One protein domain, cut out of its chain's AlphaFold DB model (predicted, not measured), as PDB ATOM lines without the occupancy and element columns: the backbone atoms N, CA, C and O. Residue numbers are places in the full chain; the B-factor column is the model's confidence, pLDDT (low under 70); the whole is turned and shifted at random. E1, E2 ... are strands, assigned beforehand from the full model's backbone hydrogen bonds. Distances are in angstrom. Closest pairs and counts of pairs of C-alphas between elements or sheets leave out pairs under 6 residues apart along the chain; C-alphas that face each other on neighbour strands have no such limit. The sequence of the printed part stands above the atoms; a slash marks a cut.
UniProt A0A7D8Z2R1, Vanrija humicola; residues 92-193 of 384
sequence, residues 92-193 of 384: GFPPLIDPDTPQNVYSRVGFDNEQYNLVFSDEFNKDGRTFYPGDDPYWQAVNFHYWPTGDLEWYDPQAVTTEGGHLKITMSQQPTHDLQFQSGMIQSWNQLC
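Overview. This is residues 92 to 193 of the 384 residues of a protein of Vanrija humicola (UniProt A0A7D8Z2R1). There is little regular structure: the small hairpin E1 and E2 at one end of the long axis, and towards the other end a larger body of loops with two short strand pairs, antiparallel E4 and E5 and parallel E3 and E6. The 102 printed residues have no named helix and six named strands, E1 to E6 in order, holding 18 residues; the class is all strand. The whole is loose, radius of gyration of the C-alphas 16.5 A, spanning 50 by 33 by 24 A.

Along the chain. E1, residues 107 to 109, 7.2 A, begins at C-alpha (-89.205, -47.460, 64.933). E2 is 115 to 117, 6.8 A; E3 153 to 155, 6.3 A; E4 160 to 162, 7.2 A; E5 167 to 169, 6.7 A. E6, 181 to 183, 6.8 A, ends at C-alpha (-116.546, -45.515, 43.838).

Arrangement. N 108 and O 116 of E1 and E2 are within hydrogen-bond range, 3.0 A; so are N 154 and O 181 of E3 and E6, 2.9 A, and N 168 and O 161 of hairpin E4 and E5, 2.8 A. E1 is apart from E3 to E6.

Size, cuts and confidence. The printed part has no cut. The links E2 to E3, 35 residues, and E5 to E6, 11, are long. Residues 92 to 93 have pLDDT under 70.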
ATOM      1  N   GLY A  92    -113.130 -56.737  71.436       60.59
ATOM      2  CA  GLY A  92    -113.924 -56.202  70.327       60.59
ATOM      3  C   GLY A  92    -113.422 -54.885  69.724       60.59
ATOM      4  O   GLY A  92    -113.963 -54.485  68.699       60.59
ATOM      5  N   PHE A  93    -112.388 -54.250  70.287       68.25
ATOM      6  CA  PHE A  93    -111.733 -53.084  69.686       68.25
ATOM      7  C   PHE A  93    -110.344 -53.461  69.146       68.25
ATOM      8  O   PHE A  93    -109.529 -53.988  69.910       68.25
ATOM      9  N   PRO A  94    -110.047 -53.209  67.857       79.56
ATOM     10  CA  PRO A  94    -108.694 -53.336  67.336       79.56
ATOM     11  C   PRO A  94    -107.746 -52.380  68.083       79.56
ATOM     12  O   PRO A  94    -108.139 -51.256  68.401       79.56
ATOM     13  N   PRO A  95    -106.510 -52.807  68.395       88.62
ATOM     14  CA  PRO A  95    -105.496 -51.926  68.974       88.62
ATOM     15  C   PRO A  95    -105.110 -50.802  67.999       88.62
ATOM     16  O   PRO A  95    -105.460 -50.851  66.825       88.62
ATOM     17  N   LEU A  96    -104.389 -49.787  68.490       91.06
ATOM     18  CA  LEU A  96    -103.869 -48.708  67.638       91.06
ATOM     19  C   LEU A  96    -102.809 -49.210  66.651       91.06
ATOM     20  O   LEU A  96    -102.752 -48.735  65.528       91.06
ATOM     21  N   ILE A  97    -101.968 -50.147  67.089       94.81
ATOM     22  CA  ILE A  97    -100.974 -50.814  66.247       94.81
ATOM     23  C   ILE A  97    -101.529 -52.192  65.917       94.81
ATOM     24  O   ILE A  97    -101.745 -52.989  66.837       94.81
ATOM     25  N   ASP A  98    -101.766 -52.453  64.637       94.81
ATOM     26  CA  ASP A  98    -102.243 -53.740  64.142       94.81
ATOM     27  C   ASP A  98    -101.318 -54.881  64.632       94.81
ATOM     28  O   ASP A  98    -100.088 -54.775  64.527       94.81
ATOM     29  N   PRO A  99    -101.861 -55.973  65.213       93.06
ATOM     30  CA  PRO A  99    -101.061 -57.114  65.653       93.06
ATOM     31  C   PRO A  99    -100.217 -57.759  64.550       93.06
ATOM     32  O   PRO A  99     -99.200 -58.380  64.866       93.06
ATOM     33  N   ASP A 100    -100.632 -57.621  63.289       94.88
ATOM     34  CA  ASP A 100     -99.917 -58.159  62.135       94.88
ATOM     35  C   ASP A 100     -98.810 -57.215  61.632       94.88
ATOM     36  O   ASP A 100     -98.021 -57.609  60.768       94.88
ATOM     37  N   THR A 101     -98.689 -56.001  62.190       96.19
ATOM     38  CA  THR A 101     -97.648 -55.056  61.782       96.19
ATOM     39  C   THR A 101     -96.249 -55.622  62.053       96.19
ATOM     40  O   THR A 101     -95.925 -55.993  63.192       96.19
ATOM     41  N   PRO A 102     -95.363 -55.653  61.038       94.75
ATOM     42  CA  PRO A 102     -94.001 -56.149  61.189       94.75
ATOM     43  C   PRO A 102     -93.191 -55.393  62.252       94.75
ATOM     44  O   PRO A 102     -93.124 -54.168  62.276       94.75
ATOM     45  N   GLN A 103     -92.475 -56.119  63.112       93.88
ATOM     46  CA  GLN A 103     -91.687 -55.513  64.199       93.88
ATOM     47  C   GLN A 103     -90.576 -54.564  63.711       93.88
ATOM     48  O   GLN A 103     -90.162 -53.666  64.438       93.88
ATOM     49  N   ASN A 104     -90.090 -54.730  62.478       93.31
ATOM     50  CA  ASN A 104     -89.043 -53.879  61.910       93.31
ATOM     51  C   ASN A 104     -89.522 -52.463  61.546       93.31
ATOM     52  O   ASN A 104     -88.668 -51.627  61.265       93.31
ATOM     53  N   VAL A 105     -90.832 -52.185  61.556       93.44
ATOM     54  CA  VAL A 105     -91.382 -50.842  61.280       93.44
ATOM     55  C   VAL A 105     -91.838 -50.098  62.541       93.44
ATOM     56  O   VAL A 105     -92.327 -48.978  62.457       93.44
ATOM     57  N   TYR A 106     -91.630 -50.672  63.732       93.75
ATOM     58  CA  TYR A 106     -92.034 -50.051  65.004       93.75
ATOM     59  C   TYR A 106     -91.224 -48.796  65.354       93.75
ATOM     60  O   TYR A 106     -91.635 -47.999  66.198       93.75
ATOM     61  N   SER A 107     -90.066 -48.613  64.722       93.56
ATOM     62  CA  SER A 107     -89.205 -47.460  64.933       93.56
ATOM     63  C   SER A 107     -88.436 -47.131  63.662       93.56
ATOM     64  O   SER A 107     -87.934 -48.044  63.004       93.56
ATOM     65  N   ARG A 108     -88.264 -45.845  63.363       91.38
ATOM     66  CA  ARG A 108     -87.419 -45.374  62.258       91.38
ATOM     67  C   ARG A 108     -86.716 -44.074  62.613       91.38
ATOM     68  O   ARG A 108     -87.164 -43.349  63.497       91.38
ATOM     69  N   VAL A 109     -85.654 -43.763  61.881       91.56
ATOM     70  CA  VAL A 109     -85.079 -42.414  61.857       91.56
ATOM     71  C   VAL A 109     -85.724 -41.659  60.692       91.56
ATOM     72  O   VAL A 109     -85.822 -42.200  59.588       91.56
ATOM     73  N   GLY A 110     -86.253 -40.467  60.958       87.25
ATOM     74  CA  GLY A 110     -86.863 -39.597  59.955       87.25
ATOM     75  C   GLY A 110     -85.824 -38.912  59.065       87.25
ATOM     76  O   GLY A 110     -84.619 -38.997  59.307       87.25
ATOM     77  N   PHE A 111     -86.289 -38.217  58.026       83.69
ATOM     78  CA  PHE A 111     -85.418 -37.422  57.147       83.69
ATOM     79  C   PHE A 111     -84.832 -36.185  57.851       83.69
ATOM     80  O   PHE A 111     -83.789 -35.672  57.460       83.69
ATOM     81  N   ASP A 112     -85.460 -35.769  58.947       85.62
ATOM     82  CA  ASP A 112     -84.993 -34.764  59.902       85.62
ATOM     83  C   ASP A 112     -83.912 -35.285  60.874       85.62
ATOM     84  O   ASP A 112     -83.389 -34.517  61.678       85.62
ATOM     85  N   ASN A 113     -83.521 -36.563  60.774       88.88
ATOM     86  CA  ASN A 113     -82.639 -37.283  61.701       88.88
ATOM     87  C   ASN A 113     -83.220 -37.506  63.109       88.88
ATOM     88  O   ASN A 113     -82.480 -37.893  64.016       88.88
ATOM     89  N   GLU A 114     -84.526 -37.320  63.297       90.44
ATOM     90  CA  GLU A 114     -85.192 -37.587  64.570       90.44
ATOM     91  C   GLU A 114     -85.683 -39.038  64.658       90.44
ATOM     92  O   GLU A 114     -85.940 -39.709  63.656       90.44
ATOM     93  N   GLN A 115     -85.808 -39.552  65.883       92.75
ATOM     94  CA  GLN A 115     -86.314 -40.901  66.127       92.75
ATOM     95  C   GLN A 115     -87.845 -40.895  66.193       92.75
ATOM     96  O   GLN A 115     -88.437 -40.307  67.098       92.75
ATOM     97  N   TYR A 116     -88.481 -41.645  65.299       92.06
ATOM     98  CA  TYR A 116     -89.922 -41.878  65.284       92.06
ATOM     99  C   TYR A 116     -90.243 -43.269  65.829       92.06
ATOM    100  O   TYR A 116     -89.518 -44.237  65.576       92.06
ATOM    101  N   ASN A 117     -91.350 -43.357  66.566       93.31
ATOM    102  CA  ASN A 117     -91.943 -44.608  67.027       93.31
ATOM    103  C   ASN A 117     -93.321 -44.761  66.387       93.31
ATOM    104  O   ASN A 117     -94.070 -43.788  66.298       93.31
ATOM    105  N   LEU A 118     -93.653 -45.978  65.970       93.88
ATOM    106  CA  LEU A 118     -94.963 -46.290  65.424       93.88
ATOM    107  C   LEU A 118     -96.030 -46.123  66.512       93.88
ATOM    108  O   LEU A 118     -95.914 -46.687  67.600       93.88
ATOM    109  N   VAL A 119     -97.068 -45.345  66.210       93.06
ATOM    110  CA  VAL A 119     -98.193 -45.082  67.127       93.06
ATOM    111  C   VAL A 119     -99.534 -45.563  66.585       93.06
ATOM    112  O   VAL A 119    -100.482 -45.693  67.356       93.06
ATOM    113  N   PHE A 120     -99.615 -45.823  65.281       94.69
ATOM    114  CA  PHE A 120    -100.803 -46.333  64.615       94.69
ATOM    115  C   PHE A 120    -100.415 -47.127  63.366       94.69
ATOM    116  O   PHE A 120     -99.516 -46.703  62.641       94.69
ATOM    117  N   SER A 121    -101.106 -48.232  63.106       96.19
ATOM    118  CA  SER A 121    -101.015 -48.993  61.858       96.19
ATOM    119  C   SER A 121    -102.303 -49.775  61.609       96.19
ATOM    120  O   SER A 121    -103.006 -50.151  62.544       96.19
ATOM    121  N   ASP A 122    -102.593 -50.028  60.337       96.94
ATOM    122  CA  ASP A 122    -103.672 -50.908  59.895       96.94
ATOM    123  C   ASP A 122    -103.179 -51.662  58.657       96.94
ATOM    124  O   ASP A 122    -102.941 -51.054  57.613       96.94
ATOM    125  N   GLU A 123    -102.976 -52.974  58.784       96.69
ATOM    126  CA  GLU A 123    -102.467 -53.811  57.690       96.69
ATOM    127  C   GLU A 123    -103.600 -54.304  56.782       96.69
ATOM    128  O   GLU A 123    -103.353 -54.911  55.744       96.69
ATOM    129  N   PHE A 124    -104.865 -54.085  57.166       97.06
ATOM    130  CA  PHE A 124    -106.047 -54.534  56.426       97.06
ATOM    131  C   PHE A 124    -106.106 -56.055  56.154       97.06
ATOM    132  O   PHE A 124    -106.842 -56.501  55.272       97.06
ATOM    133  N   ASN A 125    -105.417 -56.872  56.965       95.75
ATOM    134  CA  ASN A 125    -105.298 -58.329  56.780       95.75
ATOM    135  C   ASN A 125    -106.584 -59.131  57.021       95.75
ATOM    136  O   ASN A 125    -106.714 -60.276  56.582       95.75
ATOM    137  N   LYS A 126    -107.552 -58.553  57.734       93.31
ATOM    138  CA  LYS A 126    -108.836 -59.204  57.994       93.31
ATOM    139  C   LYS A 126    -109.786 -58.968  56.827       93.31
ATOM    140  O   LYS A 126    -110.343 -57.879  56.731       93.31
ATOM    141  N   ASP A 127    -110.021 -59.991  56.012       96.44
ATOM    142  CA  ASP A 127    -110.959 -59.947  54.884       96.44
ATOM    143  C   ASP A 127    -112.409 -59.646  55.298       96.44
ATOM    144  O   ASP A 127    -112.883 -60.056  56.365       96.44
ATOM    145  N   GLY A 128    -113.132 -58.967  54.406       96.06
ATOM    146  CA  GLY A 128    -114.561 -58.696  54.538       96.06
ATOM    147  C   GLY A 128    -114.914 -57.644  55.590       96.06
ATOM    148  O   GLY A 128    -116.050 -57.640  56.070       96.06
ATOM    149  N   ARG A 129    -113.973 -56.770  55.980       95.81
ATOM    150  CA  ARG A 129    -114.306 -55.581  56.780       95.81
ATOM    151  C   ARG A 129    -115.237 -54.684  55.979       95.81
ATOM    152  O   ARG A 129    -114.994 -54.409  54.806       95.81
ATOM    153  N   THR A 130    -116.277 -54.214  56.647       96.44
ATOM    154  CA  THR A 130    -117.175 -53.181  56.149       96.44
ATOM    155  C   THR A 130    -116.839 -51.858  56.824       96.44
ATOM    156  O   THR A 130    -116.305 -51.826  57.929       96.44
ATOM    157  N   PHE A 131    -117.147 -50.761  56.141       97.38
ATOM    158  CA  PHE A 131    -116.815 -49.411  56.597       97.38
ATOM    159  C   PHE A 131    -118.055 -48.511  56.648       97.38
ATOM    160  O   PHE A 131    -117.953 -47.296  56.484       97.38
ATOM    161  N   TYR A 132    -119.248 -49.084  56.851       97.38
ATOM    162  CA  TYR A 132    -120.440 -48.272  57.099       97.38
ATOM    163  C   TYR A 132    -120.286 -47.491  58.414       97.38
ATOM    164  O   TYR A 132    -119.460 -47.845  59.259       97.38
ATOM    165  N   PRO A 133    -121.078 -46.424  58.621       95.06
ATOM    166  CA  PRO A 133    -121.047 -45.674  59.870       95.06
ATOM    167  C   PRO A 133    -121.200 -46.577  61.105       95.06
ATOM    168  O   PRO A 133    -122.269 -47.138  61.340       95.06
ATOM    169  N   GLY A 134    -120.132 -46.670  61.903       90.75
ATOM    170  CA  GLY A 134    -120.077 -47.457  63.137       90.75
ATOM    171  C   GLY A 134    -119.512 -48.877  63.009       90.75
ATOM    172  O   GLY A 134    -119.350 -49.524  64.042       90.75
ATOM    173  N   ASP A 135    -119.191 -49.355  61.803       93.69
ATOM    174  CA  ASP A 135    -118.656 -50.712  61.597       93.69
ATOM    175  C   ASP A 135    -117.169 -50.834  61.958       93.69
ATOM    176  O   ASP A 135    -116.724 -51.883  62.425       93.69
ATOM    177  N   ASP A 136    -116.406 -49.759  61.753       93.88
ATOM    178  CA  ASP A 136    -114.969 -49.703  62.000       93.88
ATOM    179  C   ASP A 136    -114.631 -48.499  62.909       93.88
ATOM    180  O   ASP A 136    -115.208 -47.416  62.758       93.88
ATOM    181  N   PRO A 137    -113.753 -48.675  63.914       91.25
ATOM    182  CA  PRO A 137    -113.457 -47.625  64.887       91.25
ATOM    183  C   PRO A 137    -112.553 -46.516  64.345       91.25
ATOM    184  O   PRO A 137    -112.581 -45.418  64.899       91.25
ATOM    185  N   TYR A 138    -111.757 -46.787  63.309       94.12
ATOM    186  CA  TYR A 138    -110.753 -45.855  62.787       94.12
ATOM    187  C   TYR A 138    -111.142 -45.272  61.437       94.12
ATOM    188  O   TYR A 138    -110.796 -44.128  61.147       94.12
ATOM    189  N   TRP A 139    -111.879 -46.039  60.638       96.44
ATOM    190  CA  TRP A 139    -112.233 -45.682  59.274       96.44
ATOM    191  C   TRP A 139    -113.742 -45.653  59.087       96.44
ATOM    192  O   TRP A 139    -114.482 -46.466  59.632       96.44
ATOM    193  N   GLN A 140    -114.226 -44.730  58.270       97.44
ATOM    194  CA  GLN A 140    -115.617 -44.710  57.848       97.44
ATOM    195  C   GLN A 140    -115.706 -44.350  56.368       97.44
ATOM    196  O   GLN A 140    -115.226 -43.295  55.948       97.44
ATOM    197  N   ALA A 141    -116.374 -45.195  55.586       98.25
ATOM    198  CA  ALA A 141    -116.718 -44.897  54.208       98.25
ATOM    199  C   ALA A 141    -117.825 -43.840  54.138       98.25
ATOM    200  O   ALA A 141    -118.777 -43.828  54.928       98.25
ATOM    201  N   VAL A 142    -117.691 -42.926  53.185       97.75
ATOM    202  CA  VAL A 142    -118.674 -41.867  52.956       97.75
ATOM    203  C   VAL A 142    -119.747 -42.303  51.965       97.75
ATOM    204  O   VAL A 142    -119.541 -43.206  51.161       97.75
ATOM    205  N   ASN A 143    -120.906 -41.651  52.049       97.56
ATOM    206  CA  ASN A 143    -122.033 -41.852  51.146       97.56
ATOM    207  C   ASN A 143    -122.504 -40.489  50.613       97.56
ATOM    208  O   ASN A 143    -123.373 -39.865  51.227       97.56
ATOM    209  N   PHE A 144    -121.853 -39.981  49.563       97.31
ATOM    210  CA  PHE A 144    -122.178 -38.693  48.938       97.31
ATOM    211  C   PHE A 144    -121.517 -38.526  47.554       97.31
ATOM    212  O   PHE A 144    -120.577 -39.237  47.203       97.31
ATOM    213  N   HIS A 145    -121.951 -37.510  46.801       97.38
ATOM    214  CA  HIS A 145    -121.224 -36.976  45.642       97.38
ATOM    215  C   HIS A 145    -120.199 -35.925  46.079       97.38
ATOM    216  O   HIS A 145    -120.567 -34.940  46.730       97.38
ATOM    217  N   TYR A 146    -118.919 -36.126  45.754       96.62
ATOM    218  CA  TYR A 146    -117.863 -35.150  46.041       96.62
ATOM    219  C   TYR A 146    -117.917 -34.028  44.997       96.62
ATOM    220  O   TYR A 146    -117.119 -33.907  44.073       96.62
ATOM    221  N   TRP A 147    -118.938 -33.191  45.149       93.00
ATOM    222  CA  TRP A 147    -119.214 -32.073  44.260       93.00
ATOM    223  C   TRP A 147    -118.100 -31.011  44.164       93.00
ATOM    224  O   TRP A 147    -118.050 -30.382  43.106       93.00
ATOM    225  N   PRO A 148    -117.221 -30.762  45.171       91.75
ATOM    226  CA  PRO A 148    -116.231 -29.685  45.073       91.75
ATOM    227  C   PRO A 148    -115.281 -29.810  43.875       91.75
ATOM    228  O   PRO A 148    -114.914 -28.799  43.285       91.75
ATOM    229  N   THR A 149    -114.926 -31.036  43.496       91.81
ATOM    230  CA  THR A 149    -114.080 -31.358  42.333       91.81
ATOM    231  C   THR A 149    -114.890 -31.795  41.113       91.81
ATOM    232  O   THR A 149    -114.337 -31.959  40.028       91.81
ATOM    233  N   GLY A 150    -116.213 -31.931  41.255       93.81
ATOM    234  CA  GLY A 150    -117.091 -32.364  40.174       93.81
ATOM    235  C   GLY A 150    -116.904 -33.832  39.797       93.81
ATOM    236  O   GLY A 150    -117.015 -34.157  38.615       93.81
ATOM    237  N   ASP A 151    -116.633 -34.691  40.785       95.81
ATOM    238  CA  ASP A 151    -116.419 -36.131  40.590       95.81
ATOM    239  C   ASP A 151    -117.550 -36.759  39.759       95.81
ATOM    240  O   ASP A 151    -118.715 -36.357  39.840       95.81
ATOM    241  N   LEU A 152    -117.213 -37.737  38.920       96.69
ATOM    242  CA  LEU A 152    -118.181 -38.377  38.016       96.69
ATOM    243  C   LEU A 152    -118.926 -39.535  38.690       96.69
ATOM    244  O   LEU A 152    -119.898 -40.071  38.142       96.69
ATOM    245  N   GLU A 153    -118.446 -39.927  39.859       97.88
ATOM    246  CA  GLU A 153    -118.915 -41.013  40.684       97.88
ATOM    247  C   GLU A 153    -119.687 -40.540  41.914       97.88
ATOM    248  O   GLU A 153    -119.473 -39.464  42.477       97.88
ATOM    249  N   TRP A 154    -120.567 -41.414  42.381       98.44
ATOM    250  CA  TRP A 154    -121.049 -41.372  43.751       98.44
ATOM    251  C   TRP A 154    -120.128 -42.215  44.639       98.44
ATOM    252  O   TRP A 154    -119.853 -43.374  44.309       98.44
ATOM    253  N   TYR A 155    -119.683 -41.678  45.774       98.44
ATOM    254  CA  TYR A 155    -118.991 -42.481  46.779       98.44
ATOM    255  C   TYR A 155    -120.012 -43.259  47.604       98.44
ATOM    256  O   TYR A 155    -120.893 -42.657  48.212       98.44
ATOM    257  N   ASP A 156    -119.899 -44.588  47.625       98.25
ATOM    258  CA  ASP A 156    -120.787 -45.487  48.366       98.25
ATOM    259  C   ASP A 156    -119.973 -46.471  49.229       98.25
ATOM    260  O   ASP A 156    -119.010 -47.064  48.730       98.25
ATOM    261  N   PRO A 157    -120.361 -46.725  50.496       98.44
ATOM    262  CA  PRO A 157    -119.695 -47.716  51.342       98.44
ATOM    263  C   PRO A 157    -119.623 -49.126  50.741       98.44
ATOM    264  O   PRO A 157    -118.702 -49.868  51.063       98.44
ATOM    265  N   GLN A 158    -120.541 -49.504  49.842       97.44
ATOM    266  CA  GLN A 158    -120.515 -50.798  49.143       97.44
ATOM    267  C   GLN A 158    -119.295 -50.981  48.237       97.44
ATOM    268  O   GLN A 158    -118.956 -52.110  47.893       97.44
ATOM    269  N   ALA A 159    -118.651 -49.890  47.820       98.31
ATOM    270  CA  ALA A 159    -117.461 -49.935  46.980       98.31
ATOM    271  C   ALA A 159    -116.164 -50.170  47.775       98.31
ATOM    272  O   ALA A 159    -115.097 -50.262  47.164       98.31
ATOM    273  N   VAL A 160    -116.240 -50.248  49.109       98.62
ATOM    274  CA  VAL A 160    -115.085 -50.380  50.000       98.62
ATOM    275  C   VAL A 160    -115.189 -51.660  50.823       98.62
ATOM    276  O   VAL A 160    -116.165 -51.883  51.536       98.62
ATOM    277  N   THR A 161    -114.149 -52.484  50.769       98.44
ATOM    278  CA  THR A 161    -113.985 -53.667  51.625       98.44
ATOM    279  C   THR A 161    -112.503 -53.925  51.861       98.44
ATOM    280  O   THR A 161    -111.652 -53.323  51.208       98.44
ATOM    281  N   THR A 162    -112.169 -54.843  52.756       98.44
ATOM    282  CA  THR A 162    -110.871 -55.526  52.724       98.44
ATOM    283  C   THR A 162    -110.991 -56.870  52.017       98.44
ATOM    284  O   THR A 162    -112.002 -57.566  52.158       98.44
ATOM    285  N   GLU A 163    -109.984 -57.227  51.229       97.75
ATOM    286  CA  GLU A 163    -109.910 -58.504  50.515       97.75
ATOM    287  C   GLU A 163    -108.449 -58.818  50.191       97.75
ATOM    288  O   GLU A 163    -107.752 -57.962  49.664       97.75
ATOM    289  N   GLY A 164    -107.979 -60.036  50.461       95.50
ATOM    290  CA  GLY A 164    -106.639 -60.466  50.063       95.50
ATOM    291  C   GLY A 164    -105.519 -59.681  50.749       95.50
ATOM    292  O   GLY A 164    -104.492 -59.417  50.126       95.50
ATOM    293  N   GLY A 165    -105.730 -59.289  52.007       95.94
ATOM    294  CA  GLY A 165    -104.725 -58.592  52.811       95.94
ATOM    295  C   GLY A 165    -104.544 -57.107  52.493       95.94
ATOM    296  O   GLY A 165    -103.471 -56.564  52.723       95.94
ATOM    297  N   HIS A 166    -105.545 -56.457  51.902       97.19
ATOM    298  CA  HIS A 166    -105.496 -55.028  51.606       97.19
ATOM    299  C   HIS A 166    -106.880 -54.382  51.666       97.19
ATOM    300  O   HIS A 166    -107.911 -55.031  51.463       97.19
ATOM    301  N   LEU A 167    -106.895 -53.070  51.904       98.31
ATOM    302  CA  LEU A 167    -108.044 -52.220  51.622       98.31
ATOM    303  C   LEU A 167    -108.269 -52.172  50.108       98.31
ATOM    304  O   LEU A 167    -107.357 -51.874  49.338       98.31
ATOM    305  N   LYS A 168    -109.504 -52.422  49.681       98.31
ATOM    306  CA  LYS A 168    -109.905 -52.436  48.279       98.31
ATOM    307  C   LYS A 168    -111.041 -51.450  48.049       98.31
ATOM    308  O   LYS A 168    -112.146 -51.620  48.562       98.31
ATOM    309  N   ILE A 169    -110.758 -50.445  47.227       98.50
ATOM    310  CA  ILE A 169    -111.728 -49.462  46.742       98.50
ATOM    311  C   ILE A 169    -112.022 -49.777  45.277       98.50
ATOM    312  O   ILE A 169    -111.109 -49.864  44.456       98.50
ATOM    313  N   THR A 170    -113.296 -49.974  44.945       97.81
ATOM    314  CA  THR A 170    -113.720 -50.396  43.607       97.81
ATOM    315  C   THR A 170    -114.449 -49.276  42.880       97.81
ATOM    316  O   THR A 170    -115.532 -48.874  43.288       97.81
ATOM    317  N   MET A 171    -113.904 -48.842  41.744       97.19
ATOM    318  CA  MET A 171    -114.632 -48.019  40.778       97.19
ATOM    319  C   MET A 171    -115.449 -48.917  39.841       97.19
ATOM    320  O   MET A 171    -114.919 -49.863  39.255       97.19
ATOM    321  N   SER A 172    -116.732 -48.611  39.659       97.25
ATOM    322  CA  SER A 172    -117.643 -49.366  38.792       97.25
ATOM    323  C   SER A 172    -118.525 -48.440  37.957       97.25
ATOM    324  O   SER A 172    -118.970 -47.392  38.423       97.25
ATOM    325  N   GLN A 173    -118.807 -48.831  36.712       96.62
ATOM    326  CA  GLN A 173    -119.808 -48.158  35.882       96.62
ATOM    327  C   GLN A 173    -121.205 -48.631  36.292       96.62
ATOM    328  O   GLN A 173    -121.817 -49.484  35.646       96.62
ATOM    329  N   GLN A 174    -121.677 -48.099  37.410       96.56
ATOM    330  CA  GLN A 174    -122.967 -48.413  37.996       96.56
ATOM    331  C   GLN A 174    -123.765 -47.113  38.140       96.56
ATOM    332  O   GLN A 174    -123.491 -46.341  39.058       96.56
ATOM    333  N   PRO A 175    -124.745 -46.851  37.251       96.81
ATOM    334  CA  PRO A 175    -125.568 -45.656  37.353       96.81
ATOM    335  C   PRO A 175    -126.311 -45.594  38.692       96.81
ATOM    336  O   PRO A 175    -127.050 -46.516  39.044       96.81
ATOM    337  N   THR A 176    -126.107 -44.511  39.437       96.00
ATOM    338  CA  THR A 176    -126.648 -44.311  40.786       96.00
ATOM    339  C   THR A 176    -126.704 -42.818  41.102       96.00
ATOM    340  O   THR A 176    -125.838 -42.076  40.651       96.00
ATOM    341  N   HIS A 177    -127.717 -42.358  41.844       97.06
ATOM    342  CA  HIS A 177    -127.869 -40.945  42.246       97.06
ATOM    343  C   HIS A 177    -127.665 -39.928  41.097       97.06
ATOM    344  O   HIS A 177    -127.007 -38.909  41.276       97.06
ATOM    345  N   ASP A 178    -128.199 -40.228  39.905       96.44
ATOM    346  CA  ASP A 178    -128.050 -39.433  38.671       96.44
ATOM    347  C   ASP A 178    -126.608 -39.296  38.122       96.44
ATOM    348  O   ASP A 178    -126.370 -38.568  37.156       96.44
ATOM    349  N   LEU A 179    -125.656 -40.062  38.659       97.38
ATOM    350  CA  LEU A 179    -124.280 -40.206  38.181       97.38
ATOM    351  C   LEU A 179    -124.083 -41.554  37.469       97.38
ATOM    352  O   LEU A 179    -124.908 -42.463  37.572       97.38
ATOM    353  N   GLN A 180    -123.007 -41.680  36.685       97.56
ATOM    354  CA  GLN A 180    -122.751 -42.863  35.841       97.56
ATOM    355  C   GLN A 180    -121.823 -43.897  36.488       97.56
ATOM    356  O   GLN A 180    -121.713 -45.020  35.987       97.56
ATOM    357  N   PHE A 181    -121.155 -43.517  37.576       98.12
ATOM    358  CA  PHE A 181    -120.148 -44.327  38.243       98.12
ATOM    359  C   PHE A 181    -120.393 -44.385  39.750       98.12
ATOM    360  O   PHE A 181    -121.009 -43.494  40.337       98.12
ATOM    361  N   GLN A 182    -119.874 -45.436  40.371       98.38
ATOM    362  CA  GLN A 182    -119.815 -45.599  41.817       98.38
ATOM    363  C   GLN A 182    -118.378 -45.943  42.212       98.38
ATOM    364  O   GLN A 182    -117.774 -46.827  41.598       98.38
ATOM    365  N   SER A 183    -117.865 -45.276  43.242       98.31
ATOM    366  CA  SER A 183    -116.546 -45.515  43.838       98.31
ATOM    367  C   SER A 183    -116.648 -45.516  45.363       98.31
ATOM    368  O   SER A 183    -117.744 -45.466  45.920       98.31
ATOM    369  N   GLY A 184    -115.513 -45.571  46.056       98.12
ATOM    370  CA  GLY A 184    -115.438 -45.487  47.509       98.12
ATOM    371  C   GLY A 184    -114.433 -44.440  47.980       98.12
ATOM    372  O   GLY A 184    -113.396 -44.236  47.362       98.12
ATOM    373  N   MET A 185    -114.749 -43.794  49.096       98.19
ATOM    374  CA  MET A 185    -113.839 -42.930  49.841       98.19
ATOM    375  C   MET A 185    -114.010 -43.275  51.317       98.19
ATOM    376  O   MET A 185    -115.138 -43.340  51.811       98.19
ATOM    377  N   ILE A 186    -112.900 -43.498  52.019       97.62
ATOM    378  CA  ILE A 186    -112.881 -43.645  53.476       97.62
ATOM    379  C   ILE A 186    -112.197 -42.445  54.113       97.62
ATOM    380  O   ILE A 186    -111.302 -41.840  53.533       97.62
ATOM    381  N   GLN A 187    -112.625 -42.102  55.319       96.25
ATOM    382  CA  GLN A 187    -112.058 -41.024  56.123       96.25
ATOM    383  C   GLN A 187    -111.928 -41.494  57.569       96.25
ATOM    384  O   GLN A 187    -112.732 -42.302  58.027       96.25
ATOM    385  N   SER A 188    -110.964 -40.927  58.286       95.88
ATOM    386  CA  SER A 188    -110.779 -41.102  59.729       95.88
ATOM    387  C   SER A 188    -111.165 -39.848  60.527       95.88
ATOM    388  O   SER A 188    -110.751 -39.656  61.673       95.88
ATOM    389  N   TRP A 189    -111.958 -38.954  59.922       95.44
ATOM    390  CA  TRP A 189    -112.355 -37.675  60.517       95.44
ATOM    391  C   TRP A 189    -113.074 -37.876  61.858       95.44
ATOM    392  O   TRP A 189    -114.090 -38.569  61.923       95.44
ATOM    393  N   ASN A 190    -112.566 -37.241  62.924       91.56
ATOM    394  CA  ASN A 190    -112.975 -37.454  64.323       91.56
ATOM    395  C   ASN A 190    -112.837 -38.894  64.869       91.56
ATOM    396  O   ASN A 190    -113.346 -39.175  65.954       91.56
ATOM    397  N   GLN A 191    -112.130 -39.785  64.172       91.88
ATOM    398  CA  GLN A 191    -111.805 -41.143  64.628       91.88
ATOM    399  C   GLN A 191    -110.316 -41.261  64.973       91.88
ATOM    400  O   GLN A 191    -109.965 -41.743  66.048       91.88
ATOM    401  N   LEU A 192    -109.447 -40.746  64.098       90.06
ATOM    402  CA  LEU A 192    -107.997 -40.721  64.270       90.06
ATOM    403  C   LEU A 192    -107.472 -39.296  64.071       90.06
ATOM    404  O   LEU A 192    -107.860 -38.599  63.138       90.06
ATOM    405  N   CYS A 193    -106.586 -38.849  64.959       88.25
ATOM    406  CA  CYS A 193    -105.958 -37.536  64.866       88.25
ATOM    407  C   CYS A 193    -104.503 -37.623  65.319       88.25
ATOM    408  O   CYS A 193    -104.217 -38.086  66.424       88.25
TER     409      CYS A 193